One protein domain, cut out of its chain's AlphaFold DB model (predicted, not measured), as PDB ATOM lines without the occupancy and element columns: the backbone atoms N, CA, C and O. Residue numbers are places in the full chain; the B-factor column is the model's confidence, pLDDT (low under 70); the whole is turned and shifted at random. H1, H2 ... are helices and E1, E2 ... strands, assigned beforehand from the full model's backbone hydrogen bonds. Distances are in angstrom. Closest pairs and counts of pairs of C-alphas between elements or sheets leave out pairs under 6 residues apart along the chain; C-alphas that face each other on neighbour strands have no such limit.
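Overview. This is residues 38 to 64, 130 to 188 and 202 to 224 of the 327 residues of the protein "ShKT domain-containing protein" of Meloidogyne hapla (UniProt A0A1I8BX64). One long helix, H2, runs through the middle of the model, with a small two-strand sheet, E1 and E2, beside its second half, H1 packed across its first half and H3 near its last residue. Loops make much of the rest, and residues 49 to 50 of the long opening stretch pair with residues 144 to 145, antiparallel. The printed part has 109 residues, with three named helices and two named strands in the order H1 E1 H2 E2 H3; the sheet, E1 next to E2, is parallel. By its named elements, which hold under half of the residues, the class is mostly helix. The whole is compact, with a radius of gyration of the C-alphas of 15.0 A and spans of 44 by 35 by 24 A.

Along the chain. Start at Asn 38; residues 38 to 53 hold no named element. Find C-alpha 54 at (31.538, 131.129, 27.136), where H1, residues 54 to 64, begins its 15.7 A. After the first cut look for E1, residues 139 to 142, 9.6 A long. H2, residues 150 to 166, then runs 24.4 A from C-alpha 150 at (32.247, 137.959, 16.883). E2, residues 170 to 173, is 9.9 A long. Past the second cut H3, residues 208 to 217, runs 14.1 A to C-alpha 217 at (20.656, 108.292, 13.615).

Arrangement. Look first at H1 and H2, which touch about perpendicular at 80 degrees; their closest C-alphas, those of Asp 56 and Glu 154, are 5.3 A apart. E1, H2 and E2 form a strand-helix-strand unit, two parallel neighbour strands with a helix between them in the chain, and its crossover is right-handed. The directions of E1 and E2 differ by 35 degrees; N 140 and O 170, at 2.8 A, and N 172 and O 140, at 2.9 A, are within hydrogen-bond range. The closest C-alphas of H2 and E2, those of His 164 and Glu 170, are 6.5 A apart. H2 and H3 are close but not clearly touching, with the C-alphas of Lys 166 and Leu 211 closest at 7.5 A; they run the same way at a steep tilt of 68 degrees, only just short of about perpendicular. H1 is apart from E2 and from H3, and E1 is apart from H3. In H1, H2 and H3 every O i to N i+4 pair is within hydrogen-bond range.

Size, cuts and confidence. The two C-alphas farthest apart, those of Ser 44 and Ile 224, are 46.5 A from each other. Residues 65 to 129 are not printed, and C-alphas 64 and 130 are 37.0 A apart across that cut; residues 189 to 201 are not printed either, with 20.3 A between C-alphas 188 and 202. Of the links that are printed whole, H2 to E2 is tight and E1 to H2 is short. The mean pLDDT of the printed part is 78.1, and 22 residues are under 70, among them 130 to 133, 183 to 188 and 222 to 224.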
ATOM      1  N   ASN A  38      32.608 140.289   4.769       58.88
ATOM      2  CA  ASN A  38      33.344 140.852   5.910       58.88
ATOM      3  C   ASN A  38      32.587 140.719   7.243       58.88
ATOM      4  O   ASN A  38      33.152 140.972   8.304       58.88
ATOM      5  N   GLN A  39      31.306 140.332   7.224       72.81
ATOM      6  CA  GLN A  39      30.529 140.181   8.455       72.81
ATOM      7  C   GLN A  39      30.916 138.916   9.229       72.81
ATOM      8  O   GLN A  39      30.853 138.905  10.456       72.81
ATOM      9  N   PHE A  40      31.307 137.847   8.530       73.69
ATOM     10  CA  PHE A  40      31.601 136.540   9.128       73.69
ATOM     11  C   PHE A  40      33.089 136.287   9.320       73.69
ATOM     12  O   PHE A  40      33.460 135.641  10.299       73.69
ATOM     13  N   PHE A  41      33.916 136.802   8.408       80.88
ATOM     14  CA  PHE A  41      35.352 136.581   8.413       80.88
ATOM     15  C   PHE A  41      36.112 137.899   8.329       80.88
ATOM     16  O   PHE A  41      35.873 138.707   7.433       80.88
ATOM     17  N   ASP A  42      37.076 138.065   9.220       83.00
ATOM     18  CA  ASP A  42      38.147 139.034   9.110       83.00
ATOM     19  C   ASP A  42      39.394 138.319   8.577       83.00
ATOM     20  O   ASP A  42      40.110 137.637   9.303       83.00
ATOM     21  N   LYS A  43      39.644 138.450   7.272       83.69
ATOM     22  CA  LYS A  43      40.817 137.841   6.623       83.69
ATOM     23  C   LYS A  43      42.105 138.641   6.836       83.69
ATOM     24  O   LYS A  43      43.148 138.229   6.334       83.69
ATOM     25  N   SER A  44      42.039 139.786   7.523       84.38
ATOM     26  CA  SER A  44      43.227 140.587   7.832       84.38
ATOM     27  C   SER A  44      44.056 139.989   8.971       84.38
ATOM     28  O   SER A  44      45.249 140.273   9.066       84.38
ATOM     29  N   VAL A  45      43.454 139.123   9.797       83.00
ATOM     30  CA  VAL A  45      44.154 138.419  10.875       83.00
ATOM     31  C   VAL A  45      44.706 137.064  10.406       83.00
ATOM     32  O   VAL A  45      44.094 136.399   9.560       83.00
ATOM     33  N   PRO A  46      45.850 136.609  10.955       83.38
ATOM     34  CA  PRO A  46      46.361 135.267  10.693       83.38
ATOM     35  C   PRO A  46      45.338 134.190  11.066       83.38
ATOM     36  O   PRO A  46      44.681 134.284  12.107       83.38
ATOM     37  N   ASP A  47      45.224 133.164  10.223       83.56
ATOM     38  CA  ASP A  47      44.362 132.015  10.489       83.56
ATOM     39  C   ASP A  47      45.045 131.033  11.446       83.56
ATOM     40  O   ASP A  47      46.140 130.535  11.181       83.56
ATOM     41  N   ALA A  48      44.389 130.761  12.567       81.31
ATOM     42  CA  ALA A  48      44.783 129.779  13.559       81.31
ATOM     43  C   ALA A  48      43.540 129.087  14.134       81.31
ATOM     44  O   ALA A  48      42.423 129.610  14.088       81.31
ATOM     45  N   GLU A  49      43.734 127.902  14.709       82.50
ATOM     46  CA  GLU A  49      42.669 127.203  15.422       82.50
ATOM     47  C   GLU A  49      42.389 127.866  16.773       82.50
ATOM     48  O   GLU A  49      43.289 128.168  17.556       82.50
ATOM     49  N   THR A  50      41.112 128.049  17.074       85.69
ATOM     50  CA  THR A  50      40.615 128.459  18.384       85.69
ATOM     51  C   THR A  50      39.294 127.740  18.676       85.69
ATOM     52  O   THR A  50      38.824 126.927  17.884       85.69
ATOM     53  N   ILE A  51      38.680 127.991  19.828       90.44
ATOM     54  CA  ILE A  51      37.422 127.358  20.255       90.44
ATOM     55  C   ILE A  51      36.406 128.431  20.616       90.44
ATOM     56  O   ILE A  51      36.793 129.562  20.919       90.44
ATOM     57  N   LEU A  52      35.112 128.105  20.591       87.00
ATOM     58  CA  LEU A  52      34.088 129.029  21.074       87.00
ATOM     59  C   LEU A  52      34.224 129.210  22.585       87.00
ATOM     60  O   LEU A  52      34.456 128.266  23.335       87.00
ATOM     61  N   THR A  53      34.082 130.453  23.019       87.25
ATOM     62  CA  THR A  53      34.203 130.852  24.418       87.25
ATOM     63  C   THR A  53      32.828 130.947  25.060       87.25
ATOM     64  O   THR A  53      31.824 131.168  24.386       87.25
ATOM     65  N   GLN A  54      32.777 130.903  26.389       88.50
ATOM     66  CA  GLN A  54      31.538 131.129  27.136       88.50
ATOM     67  C   GLN A  54      30.874 132.480  26.788       88.50
ATOM     68  O   GLN A  54      29.649 132.602  26.769       88.50
ATOM     69  N   ALA A  55      31.672 133.494  26.438       86.81
ATOM     70  CA  ALA A  55      31.171 134.786  25.980       86.81
ATOM     71  C   ALA A  55      30.422 134.701  24.636       86.81
ATOM     72  O   ALA A  55      29.453 135.436  24.444       86.81
ATOM     73  N   ASP A  56      30.834 133.806  23.726       88.94
ATOM     74  CA  ASP A  56      30.133 133.558  22.458       88.94
ATOM     75  C   ASP A  56      28.697 133.064  22.728       88.94
ATOM     76  O   ASP A  56      27.742 133.630  22.196       88.94
ATOM     77  N   PHE A  57      28.525 132.107  23.647       87.50
ATOM     78  CA  PHE A  57      27.210 131.579  24.042       87.50
ATOM     79  C   PHE A  57      26.364 132.588  24.836       87.50
ATOM     80  O   PHE A  57      25.153 132.696  24.625       87.50
ATOM     81  N   HIS A  58      26.972 133.388  25.718       89.31
ATOM     82  CA  HIS A  58      26.235 134.424  26.447       89.31
ATOM     83  C   HIS A  58      25.654 135.502  25.525       89.31
ATOM     84  O   HIS A  58      24.534 135.962  25.762       89.31
ATOM     85  N   ARG A  59      26.365 135.882  24.454       85.56
ATOM     86  CA  ARG A  59      25.848 136.833  23.454       85.56
ATOM     87  C   ARG A  59      24.584 136.314  22.767       85.56
ATOM     88  O   ARG A  59      23.620 137.075  22.643       85.56
ATOM     89  N   VAL A  60      24.549 135.024  22.416       86.06
ATOM     90  CA  VAL A  60      23.360 134.357  21.851       86.06
ATOM     91  C   VAL A  60      22.175 134.477  22.809       86.06
ATOM     92  O   VAL A  60      21.119 134.985  22.433       86.06
ATOM     93  N   GLN A  61      22.364 134.083  24.071       86.50
ATOM     94  CA  GLN A  61      21.304 134.115  25.084       86.50
ATOM     95  C   GLN A  61      20.766 135.532  25.315       86.50
ATOM     96  O   GLN A  61      19.557 135.735  25.419       86.50
ATOM     97  N   GLN A  62      21.650 136.530  25.380       87.00
ATOM     98  CA  GLN A  62      21.247 137.928  25.527       87.00
ATOM     99  C   GLN A  62      20.440 138.415  24.323       87.00
ATOM    100  O   GLN A  62      19.420 139.079  24.501       87.00
ATOM    101  N   ARG A  63      20.863 138.082  23.098       85.06
ATOM    102  CA  ARG A  63      20.110 138.450  21.898       85.06
ATOM    103  C   ARG A  63      18.737 137.788  21.872       85.06
ATOM    104  O   ARG A  63      17.763 138.489  21.623       85.06
ATOM    105  N   GLN A  64      18.650 136.494  22.171       81.88
ATOM    106  CA  GLN A  64      17.373 135.781  22.221       81.88
ATOM    107  C   GLN A  64      16.429 136.398  23.264       81.88
ATOM    108  O   GLN A  64      15.262 136.613  22.961       81.88
ATOM    109  N   GLN A 130      25.818 103.316   8.227       40.75
ATOM    110  CA  GLN A 130      27.140 102.829   8.567       40.75
ATOM    111  C   GLN A 130      27.649 103.552   9.814       40.75
ATOM    112  O   GLN A 130      27.874 104.757   9.800       40.75
ATOM    113  N   SER A 131      27.824 102.804  10.903       51.94
ATOM    114  CA  SER A 131      28.294 103.323  12.192       51.94
ATOM    115  C   SER A 131      29.657 104.014  12.108       51.94
ATOM    116  O   SER A 131      29.879 104.967  12.841       51.94
ATOM    117  N   TYR A 132      30.534 103.580  11.198       59.12
ATOM    118  CA  TYR A 132      31.880 104.137  11.021       59.12
ATOM    119  C   TYR A 132      31.912 105.522  10.360       59.12
ATOM    120  O   TYR A 132      32.939 106.182  10.390       59.12
ATOM    121  N   LEU A 133      30.806 105.964   9.757       58.06
ATOM    122  CA  LEU A 133      30.667 107.317   9.207       58.06
ATOM    123  C   LEU A 133      29.985 108.273  10.201       58.06
ATOM    124  O   LEU A 133      29.728 109.430   9.872       58.06
ATOM    125  N   LYS A 134      29.639 107.785  11.399       70.00
ATOM    126  CA  LYS A 134      29.079 108.596  12.481       70.00
ATOM    127  C   LYS A 134      30.199 109.047  13.401       70.00
ATOM    128  O   LYS A 134      31.170 108.323  13.610       70.00
ATOM    129  N   TRP A 135      29.989 110.183  14.051       77.56
ATOM    130  CA  TRP A 135      30.829 110.576  15.169       77.56
ATOM    131  C   TRP A 135      30.675 109.564  16.311       77.56
ATOM    132  O   TRP A 135      29.540 109.307  16.743       77.56
ATOM    133  N   PRO A 136      31.769 108.956  16.803       78.94
ATOM    134  CA  PRO A 136      31.698 108.002  17.898       78.94
ATOM    135  C   PRO A 136      30.972 108.606  19.101       78.94
ATOM    136  O   PRO A 136      31.286 109.708  19.546       78.94
ATOM    137  N   ARG A 137      29.972 107.881  19.621       82.44
ATOM    138  CA  ARG A 137      29.125 108.313  20.750       82.44
ATOM    139  C   ARG A 137      28.381 109.642  20.527       82.44
ATOM    140  O   ARG A 137      27.899 110.223  21.486       82.44
ATOM    141  N   GLY A 138      28.285 110.129  19.287       83.81
ATOM    142  CA  GLY A 138      27.686 111.434  19.000       83.81
ATOM    143  C   GLY A 138      28.515 112.627  19.483       83.81
ATOM    144  O   GLY A 138      27.995 113.738  19.474       83.81
ATOM    145  N   ARG A 139      29.785 112.430  19.873       88.81
ATOM    146  CA  ARG A 139      30.696 113.522  20.238       88.81
ATOM    147  C   ARG A 139      31.384 114.063  18.989       88.81
ATOM    148  O   ARG A 139      32.124 113.334  18.339       88.81
ATOM    149  N   ILE A 140      31.176 115.342  18.696       87.81
ATOM    150  CA  ILE A 140      31.765 116.065  17.564       87.81
ATOM    151  C   ILE A 140      32.847 117.010  18.102       87.81
ATOM    152  O   ILE A 140      32.515 118.062  18.660       87.81
ATOM    153  N   PRO A 141      34.139 116.664  17.973       86.75
ATOM    154  CA  PRO A 141      35.224 117.582  18.284       86.75
ATOM    155  C   PRO A 141      35.224 118.730  17.277       86.75
ATOM    156  O   PRO A 141      35.000 118.502  16.087       86.75
ATOM    157  N   TYR A 142      35.489 119.957  17.712       85.69
ATOM    158  CA  TYR A 142      35.558 121.098  16.803       85.69
ATOM    159  C   TYR A 142      36.638 122.108  17.188       85.69
ATOM    160  O   TYR A 142      37.003 122.271  18.356       85.69
ATOM    161  N   THR A 143      37.091 122.834  16.173       85.81
ATOM    162  CA  THR A 143      37.822 124.098  16.289       85.81
ATOM    163  C   THR A 143      37.155 125.113  15.370       85.81
ATOM    164  O   THR A 143      36.495 124.739  14.406       85.81
ATOM    165  N   VAL A 144      37.340 126.397  15.627       84.69
ATOM    166  CA  VAL A 144      36.930 127.481  14.732       84.69
ATOM    167  C   VAL A 144      38.153 128.311  14.363       84.69
ATOM    168  O   VAL A 144      39.094 128.409  15.146       84.69
ATOM    169  N   SER A 145      38.146 128.911  13.178       84.38
ATOM    170  CA  SER A 145      39.204 129.832  12.749       84.38
ATOM    171  C   SER A 145      39.203 131.113  13.594       84.38
ATOM    172  O   SER A 145      38.143 131.646  13.941       84.38
ATOM    173  N   THR A 146      40.387 131.648  13.890       85.88
ATOM    174  CA  THR A 146      40.569 132.997  14.455       85.88
ATOM    175  C   THR A 146      40.047 134.100  13.540       85.88
ATOM    176  O   THR A 146      39.727 135.177  14.033       85.88
ATOM    177  N   GLN A 147      39.902 133.835  12.239       84.44
ATOM    178  CA  GLN A 147      39.333 134.785  11.286       84.44
ATOM    179  C   GLN A 147      37.827 134.959  11.462       84.44
ATOM    180  O   GLN A 147      37.270 135.897  10.907       84.44
ATOM    181  N   TYR A 148      37.127 134.105  12.217       84.69
ATOM    182  CA  TYR A 148      35.715 134.358  12.482       84.69
ATOM    183  C   TYR A 148      35.527 135.602  13.355       84.69
ATOM    184  O   TYR A 148      36.016 135.674  14.485       84.69
ATOM    185  N   THR A 149      34.722 136.545  12.868       87.19
ATOM    186  CA  THR A 149      34.301 137.715  13.648       87.19
ATOM    187  C   THR A 149      33.427 137.293  14.832       87.19
ATOM    188  O   THR A 149      32.871 136.191  14.867       87.19
ATOM    189  N   SER A 150      33.193 138.201  15.784       87.06
ATOM    190  CA  SER A 150      32.247 137.959  16.883       87.06
ATOM    191  C   SER A 150      30.849 137.565  16.393       87.06
ATOM    192  O   SER A 150      30.186 136.755  17.036       87.06
ATOM    193  N   TYR A 151      30.411 138.106  15.251       83.25
ATOM    194  CA  TYR A 151      29.126 137.771  14.646       83.25
ATOM    195  C   TYR A 151      29.113 136.340  14.100       83.25
ATOM    196  O   TYR A 151      28.198 135.574  14.405       83.25
ATOM    197  N   GLY A 152      30.147 135.947  13.345       84.12
ATOM    198  CA  GLY A 152      30.267 134.584  12.828       84.12
ATOM    199  C   GLY A 152      30.328 133.547  13.948       84.12
ATOM    200  O   GLY A 152      29.602 132.555  13.918       84.12
ATOM    201  N   ARG A 153      31.112 133.826  14.994       88.38
ATOM    202  CA  ARG A 153      31.220 132.971  16.184       88.38
ATOM    203  C   ARG A 153      29.897 132.839  16.932       88.38
ATOM    204  O   ARG A 153      29.546 131.737  17.339       88.38
ATOM    205  N   GLU A 154      29.132 133.925  17.061       83.31
ATOM    206  CA  GLU A 154      27.800 133.898  17.676       83.31
ATOM    207  C   GLU A 154      26.824 133.010  16.886       83.31
ATOM    208  O   GLU A 154      26.058 132.263  17.487       83.31
ATOM    209  N   ARG A 155      26.854 133.048  15.546       84.12
ATOM    210  CA  ARG A 155      26.004 132.176  14.712       84.12
ATOM    211  C   ARG A 155      26.359 130.698  14.857       84.12
ATOM    212  O   ARG A 155      25.459 129.866  14.917       84.12
ATOM    213  N   ILE A 156      27.649 130.369  14.941       85.12
ATOM    214  CA  ILE A 156      28.090 128.987  15.180       85.12
ATOM    215  C   ILE A 156      27.663 128.534  16.583       85.12
ATOM    216  O   ILE A 156      27.120 127.441  16.735       85.12
ATOM    217  N   ALA A 157      27.856 129.385  17.596       87.25
ATOM    218  CA  ALA A 157      27.451 129.100  18.971       87.25
ATOM    219  C   ALA A 157      25.937 128.866  19.095       87.25
ATOM    220  O   ALA A 157      25.521 127.943  19.788       87.25
ATOM    221  N   GLU A 158      25.115 129.654  18.395       84.62
ATOM    222  CA  GLU A 158      23.660 129.469  18.352       84.62
ATOM    223  C   GLU A 158      23.259 128.116  17.757       84.62
ATOM    224  O   GLU A 158      22.417 127.428  18.331       84.62
ATOM    225  N   ALA A 159      23.887 127.706  16.652       84.62
ATOM    226  CA  ALA A 159      23.617 126.408  16.040       84.62
ATOM    227  C   ALA A 159      24.013 125.245  16.967       84.62
ATOM    228  O   ALA A 159      23.254 124.290  17.126       84.62
ATOM    229  N   ILE A 160      25.180 125.330  17.617       88.31
ATOM    230  CA  ILE A 160      25.639 124.317  18.581       88.31
ATOM    231  C   ILE A 160      24.686 124.215  19.779       88.31
ATOM    232  O   ILE A 160      24.299 123.113  20.164       88.31
ATOM    233  N   ASP A 161      24.264 125.354  20.331       87.00
ATOM    234  CA  ASP A 161      23.305 125.408  21.440       87.00
ATOM    235  C   ASP A 161      21.955 124.775  21.049       87.00
ATOM    236  O   ASP A 161      21.317 124.092  21.850       87.00
ATOM    237  N   GLU A 162      21.528 124.914  19.791       85.06
ATOM    238  CA  GLU A 162      20.338 124.226  19.290       85.06
ATOM    239  C   GLU A 162      20.511 122.697  19.218       85.06
ATOM    240  O   GLU A 162      19.596 121.969  19.619       85.06
ATOM    241  N   TYR A 163      21.670 122.201  18.764       88.38
ATOM    242  CA  TYR A 163      21.993 120.766  18.801       88.38
ATOM    243  C   TYR A 163      21.892 120.221  20.226       88.38
ATOM    244  O   TYR A 163      21.220 119.210  20.438       88.38
ATOM    245  N   HIS A 164      22.502 120.902  21.200       90.00
ATOM    246  CA  HIS A 164      22.480 120.486  22.606       90.00
ATOM    247  C   HIS A 164      21.070 120.500  23.210       90.00
ATOM    248  O   HIS A 164      20.753 119.671  24.057       90.00
ATOM    249  N   LYS A 165      20.201 121.419  22.774       88.06
ATOM    250  CA  LYS A 165      18.815 121.516  23.263       88.06
ATOM    251  C   LYS A 165      17.891 120.439  22.707       88.06
ATOM    252  O   LYS A 165      16.933 120.063  23.379       88.06
ATOM    253  N   LYS A 166      18.101 120.018  21.458       86.62
ATOM    254  CA  LYS A 166      17.127 119.196  20.714       86.62
ATOM    255  C   LYS A 166      17.613 117.778  20.411       86.62
ATOM    256  O   LYS A 166      16.820 116.945  19.968       86.62
ATOM    257  N   THR A 167      18.894 117.502  20.629       88.62
ATOM    258  CA  THR A 167      19.527 116.217  20.323       88.62
ATOM    259  C   THR A 167      20.450 115.780  21.459       88.62
ATOM    260  O   THR A 167      20.753 116.542  22.368       88.62
ATOM    261  N   CYS A 168      20.923 114.541  21.382       86.81
ATOM    262  CA  CYS A 168      21.969 113.988  22.240       86.81
ATOM    263  C   CYS A 168      23.384 114.136  21.648       86.81
ATOM    264  O   CYS A 168      24.330 113.562  22.179       86.81
ATOM    265  N   VAL A 169      23.531 114.845  20.521       89.06
ATOM    266  CA  VAL A 169      24.827 115.089  19.876       89.06
ATOM    267  C   VAL A 169      25.581 116.158  20.655       89.06
ATOM    268  O   VAL A 169      25.046 117.229  20.944       89.06
ATOM    269  N   GLU A 170      26.846 115.888  20.949       88.75
ATOM    270  CA  GLU A 170      27.666 116.732  21.804       88.75
ATOM    271  C   GLU A 170      28.806 117.379  21.016       88.75
ATOM    272  O   GLU A 170      29.811 116.750  20.682       88.75
ATOM    273  N   TRP A 171      28.673 118.672  20.734       90.19
ATOM    274  CA  TRP A 171      29.771 119.484  20.213       90.19
ATOM    275  C   TRP A 171      30.736 119.851  21.335       90.19
ATOM    276  O   TRP A 171      30.346 120.523  22.290       90.19
ATOM    277  N   THR A 172      32.000 119.451  21.207       88.12
ATOM    278  CA  THR A 172      33.024 119.686  22.236       88.12
ATOM    279  C   THR A 172      34.306 120.255  21.632       88.12
ATOM    280  O   THR A 172      34.634 119.932  20.488       88.12
ATOM    281  N   PRO A 173      35.057 121.091  22.369       89.50
ATOM    282  CA  PRO A 173      36.380 121.523  21.939       89.50
ATOM    283  C   PRO A 173      37.276 120.337  21.571       89.50
ATOM    284  O   PRO A 173      37.307 119.325  22.278       89.50
ATOM    285  N   LYS A 174      38.008 120.475  20.464       84.81
ATOM    286  CA  LYS A 174      39.002 119.492  20.040       84.81
ATOM    287  C   LYS A 174      40.090 119.326  21.109       84.81
ATOM    288  O   LYS A 174      40.613 120.299  21.645       84.81
ATOM    289  N   THR A 175      40.468 118.081  21.362       83.81
ATOM    290  CA  THR A 175      41.581 117.673  22.223       83.81
ATOM    291  C   THR A 175      42.722 117.066  21.399       83.81
ATOM    292  O   THR A 175      42.603 116.858  20.185       83.81
ATOM    293  N   ALA A 176      43.848 116.763  22.048       77.38
ATOM    294  CA  ALA A 176      44.970 116.075  21.405       77.38
ATOM    295  C   ALA A 176      44.611 114.650  20.935       77.38
ATOM    296  O   ALA A 176      45.173 114.181  19.952       77.38
ATOM    297  N   ASN A 177      43.635 114.005  21.583       75.44
ATOM    298  CA  ASN A 177      43.206 112.636  21.273       75.44
ATOM    299  C   ASN A 177      42.231 112.562  20.085       75.44
ATOM    300  O   ASN A 177      41.880 111.473  19.634       75.44
ATOM    301  N   ASP A 178      41.769 113.713  19.590       72.94
ATOM    302  CA  ASP A 178      40.823 113.787  18.482       72.94
ATOM    303  C   ASP A 178      41.557 113.712  17.140       72.94
ATOM    304  O   ASP A 178      42.288 114.639  16.768       72.94
ATOM    305  N   ILE A 179      41.336 112.598  16.433       68.88
ATOM    306  CA  ILE A 179      41.877 112.310  15.095       68.88
ATOM    307  C   ILE A 179      41.102 113.101  14.031       68.88
ATOM    308  O   ILE A 179      41.711 113.782  13.210       68.88
ATOM    309  N   ASP A 180      39.768 113.082  14.114       67.62
ATOM    310  CA  ASP A 180      38.860 113.836  13.248       67.62
ATOM    311  C   ASP A 180      38.148 114.938  14.046       67.62
ATOM    312  O   ASP A 180      37.829 114.770  15.225       67.62
ATOM    313  N   TYR A 181      37.883 116.078  13.407       73.75
ATOM    314  CA  TYR A 181      37.134 117.194  13.991       73.75
ATOM    315  C   TYR A 181      36.390 117.986  12.908       73.75
ATOM    316  O   TYR A 181      36.715 117.926  11.721       73.75
ATOM    317  N   ALA A 182      35.351 118.705  13.319       72.69
ATOM    318  CA  ALA A 182      34.525 119.532  12.452       72.69
ATOM    319  C   ALA A 182      35.168 120.899  12.148       72.69
ATOM    320  O   ALA A 182      35.989 121.397  12.919       72.69
ATOM    321  N   PHE A 183      34.681 121.517  11.061       67.12
ATOM    322  CA  PHE A 183      35.166 122.740  10.399       67.12
ATOM    323  C   PHE A 183      36.474 122.543   9.609       67.12
ATOM    324  O   PHE A 183      37.537 122.267  10.154       67.12
ATOM    325  N   SER A 184      36.380 122.694   8.283       50.84
ATOM    326  CA  SER A 184      37.520 122.599   7.362       50.84
ATOM    327  C   SER A 184      38.359 123.880   7.395       50.84
ATOM    328  O   SER A 184      37.824 124.983   7.308       50.84
ATOM    329  N   LYS A 185      39.686 123.727   7.436       54.81
ATOM    330  CA  LYS A 185      40.683 124.816   7.446       54.81
ATOM    331  C   LYS A 185      40.837 125.567   6.129       54.81
ATOM    332  O   LYS A 185      41.534 126.567   6.063       54.81
ATOM    333  N   ASN A 186      40.259 125.069   5.039       54.88
ATOM    334  CA  ASN A 186      40.584 125.601   3.716       54.88
ATOM    335  C   ASN A 186      39.884 126.934   3.389       54.88
ATOM    336  O   ASN A 186      40.067 127.434   2.280       54.88
ATOM    337  N   GLY A 187      39.071 127.484   4.304       49.75
ATOM    338  CA  GLY A 187      38.355 128.752   4.109       49.75
ATOM    339  C   GLY A 187      37.393 128.744   2.914       49.75
ATOM    340  O   GLY A 187      36.927 129.803   2.489       49.75
ATOM    341  N   LYS A 188      37.123 127.562   2.345       47.59
ATOM    342  CA  LYS A 188      36.180 127.359   1.247       47.59
ATOM    343  C   LYS A 188      34.790 127.094   1.829       47.59
ATOM    344  O   LYS A 188      34.690 126.502   2.904       47.59
ATOM    345  N   GLN A 202      17.034 127.558   5.608       60.12
ATOM    346  CA  GLN A 202      16.651 128.594   6.565       60.12
ATOM    347  C   GLN A 202      17.653 128.587   7.733       60.12
ATOM    348  O   GLN A 202      18.159 127.539   8.123       60.12
ATOM    349  N   ARG A 203      17.993 129.773   8.256       57.38
ATOM    350  CA  ARG A 203      18.955 129.949   9.368       57.38
ATOM    351  C   ARG A 203      18.277 130.007  10.744       57.38
ATOM    352  O   ARG A 203      18.916 130.410  11.709       57.38
ATOM    353  N   LEU A 204      16.980 129.709  10.819       64.31
ATOM    354  CA  LEU A 204      16.178 129.813  12.040       64.31
ATOM    355  C   LEU A 204      16.348 128.589  12.947       64.31
ATOM    356  O   LEU A 204      16.229 128.737  14.160       64.31
ATOM    357  N   GLY A 205      16.629 127.411  12.381       70.88
ATOM    358  CA  GLY A 205      17.016 126.228  13.151       70.88
ATOM    359  C   GLY A 205      16.808 124.903  12.422       70.88
ATOM    360  O   GLY A 205      16.800 124.863  11.197       70.88
ATOM    361  N   PHE A 206      16.619 123.802  13.146       71.06
ATOM    362  CA  PHE A 206      16.313 122.503  12.533       71.06
ATOM    363  C   PHE A 206      14.926 122.461  11.894       71.06
ATOM    364  O   PHE A 206      13.938 122.878  12.507       71.06
ATOM    365  N   SER A 207      14.827 121.824  10.724       68.94
ATOM    366  CA  SER A 207      13.537 121.322  10.255       68.94
ATOM    367  C   SER A 207      13.087 120.128  11.120       68.94
ATOM    368  O   SER A 207      13.930 119.397  11.656       68.94
ATOM    369  N   PRO A 208      11.773 119.863  11.252       71.00
ATOM    370  CA  PRO A 208      11.284 118.683  11.972       71.00
ATOM    371  C   PRO A 208      11.850 117.367  11.421       71.00
ATOM    372  O   PRO A 208      12.148 116.443  12.180       71.00
ATOM    373  N   THR A 209      12.041 117.298  10.102       60.31
ATOM    374  CA  THR A 209      12.593 116.131   9.407       60.31
ATOM    375  C   THR A 209      14.066 115.923   9.739       60.31
ATOM    376  O   THR A 209      14.462 114.797  10.046       60.31
ATOM    377  N   ASP A 210      14.880 116.980   9.725       66.19
ATOM    378  CA  ASP A 210      16.308 116.878  10.056       66.19
ATOM    379  C   ASP A 210      16.503 116.486  11.514       66.19
ATOM    380  O   ASP A 210      17.316 115.612  11.823       66.19
ATOM    381  N   LEU A 211      15.689 117.056  12.405       74.12
ATOM    382  CA  LEU A 211      15.709 116.695  13.812       74.12
ATOM    383  C   LEU A 211      15.356 115.217  14.019       74.12
ATOM    384  O   LEU A 211      16.066 114.501  14.725       74.12
ATOM    385  N   TYR A 212      14.294 114.739  13.361       73.00
ATOM    386  CA  TYR A 212      13.913 113.327  13.388       73.00
ATOM    387  C   TYR A 212      15.040 112.428  12.864       73.00
ATOM    388  O   TYR A 212      15.383 111.432  13.506       73.00
ATOM    389  N   LYS A 213      15.656 112.785  11.730       70.38
ATOM    390  CA  LYS A 213      16.764 112.026  11.135       70.38
ATOM    391  C   LYS A 213      17.963 111.947  12.083       70.38
ATOM    392  O   LYS A 213      18.458 110.845  12.310       70.38
ATOM    393  N   VAL A 214      18.410 113.066  12.659       77.81
ATOM    394  CA  VAL A 214      19.560 113.110  13.584       77.81
ATOM    395  C   VAL A 214      19.272 112.311  14.854       77.81
ATOM    396  O   VAL A 214      20.070 111.450  15.229       77.81
ATOM    397  N   ASN A 215      18.110 112.520  15.476       81.31
ATOM    398  CA  ASN A 215      17.735 111.802  16.693       81.31
ATOM    399  C   ASN A 215      17.587 110.299  16.443       81.31
ATOM    400  O   ASN A 215      18.013 109.491  17.267       81.31
ATOM    401  N   LYS A 216      17.071 109.897  15.276       78.12
ATOM    402  CA  LYS A 216      17.020 108.484  14.893       78.12
ATOM    403  C   LYS A 216      18.406 107.911  14.589       78.12
ATOM    404  O   LYS A 216      18.654 106.754  14.913       78.12
ATOM    405  N   LEU A 217      19.298 108.697  13.982       78.38
ATOM    406  CA  LEU A 217      20.656 108.292  13.615       78.38
ATOM    407  C   LEU A 217      21.537 108.012  14.840       78.38
ATOM    408  O   LEU A 217      22.312 107.052  14.808       78.38
ATOM    409  N   TYR A 218      21.419 108.843  15.877       80.56
ATOM    410  CA  TYR A 218      22.185 108.747  17.125       80.56
ATOM    411  C   TYR A 218      21.407 108.110  18.282       80.56
ATOM    412  O   TYR A 218      21.924 108.042  19.392       80.56
ATOM    413  N   ASN A 219      20.193 107.610  18.026       86.12
ATOM    414  CA  ASN A 219      19.329 106.993  19.036       86.12
ATOM    415  C   ASN A 219      19.099 107.902  20.253       86.12
ATOM    416  O   ASN A 219      19.092 107.440  21.394       86.12
ATOM    417  N   CYS A 220      18.906 109.196  20.006       84.62
ATOM    418  CA  CYS A 220      18.678 110.147  21.077       84.62
ATOM    419  C   CYS A 220      17.365 109.831  21.805       84.62
ATOM    420  O   CYS A 220      16.374 109.489  21.149       84.62
ATOM    421  N   PRO A 221      17.338 109.932  23.145       86.50
ATOM    422  CA  PRO A 221      16.106 109.763  23.895       86.50
ATOM    423  C   PRO A 221      15.098 110.810  23.416       86.50
ATOM    424  O   PRO A 221      15.444 111.979  23.243       86.50
ATOM    425  N   ASN A 222      13.857 110.386  23.163       66.06
ATOM    426  CA  ASN A 222      12.795 111.313  22.792       66.06
ATOM    427  C   ASN A 222      12.669 112.350  23.910       66.06
ATOM    428  O   ASN A 222      12.298 112.006  25.030       66.06
ATOM    429  N   SER A 223      12.970 113.611  23.603       52.22
ATOM    430  CA  SER A 223      12.813 114.745  24.509       52.22
ATOM    431  C   SER A 223      11.327 115.100  24.660       52.22
ATOM    432  O   SER A 223      10.891 116.200  24.333       52.22
ATOM    433  N   ILE A 224      10.522 114.142  25.104       44.66
ATOM    434  CA  ILE A 224       9.203 114.382  25.671       44.66
ATOM    435  C   ILE A 224       9.398 114.060  27.150       44.66
ATOM    436  O   ILE A 224       9.521 112.892  27.503       44.66
TER     437      ILE A 224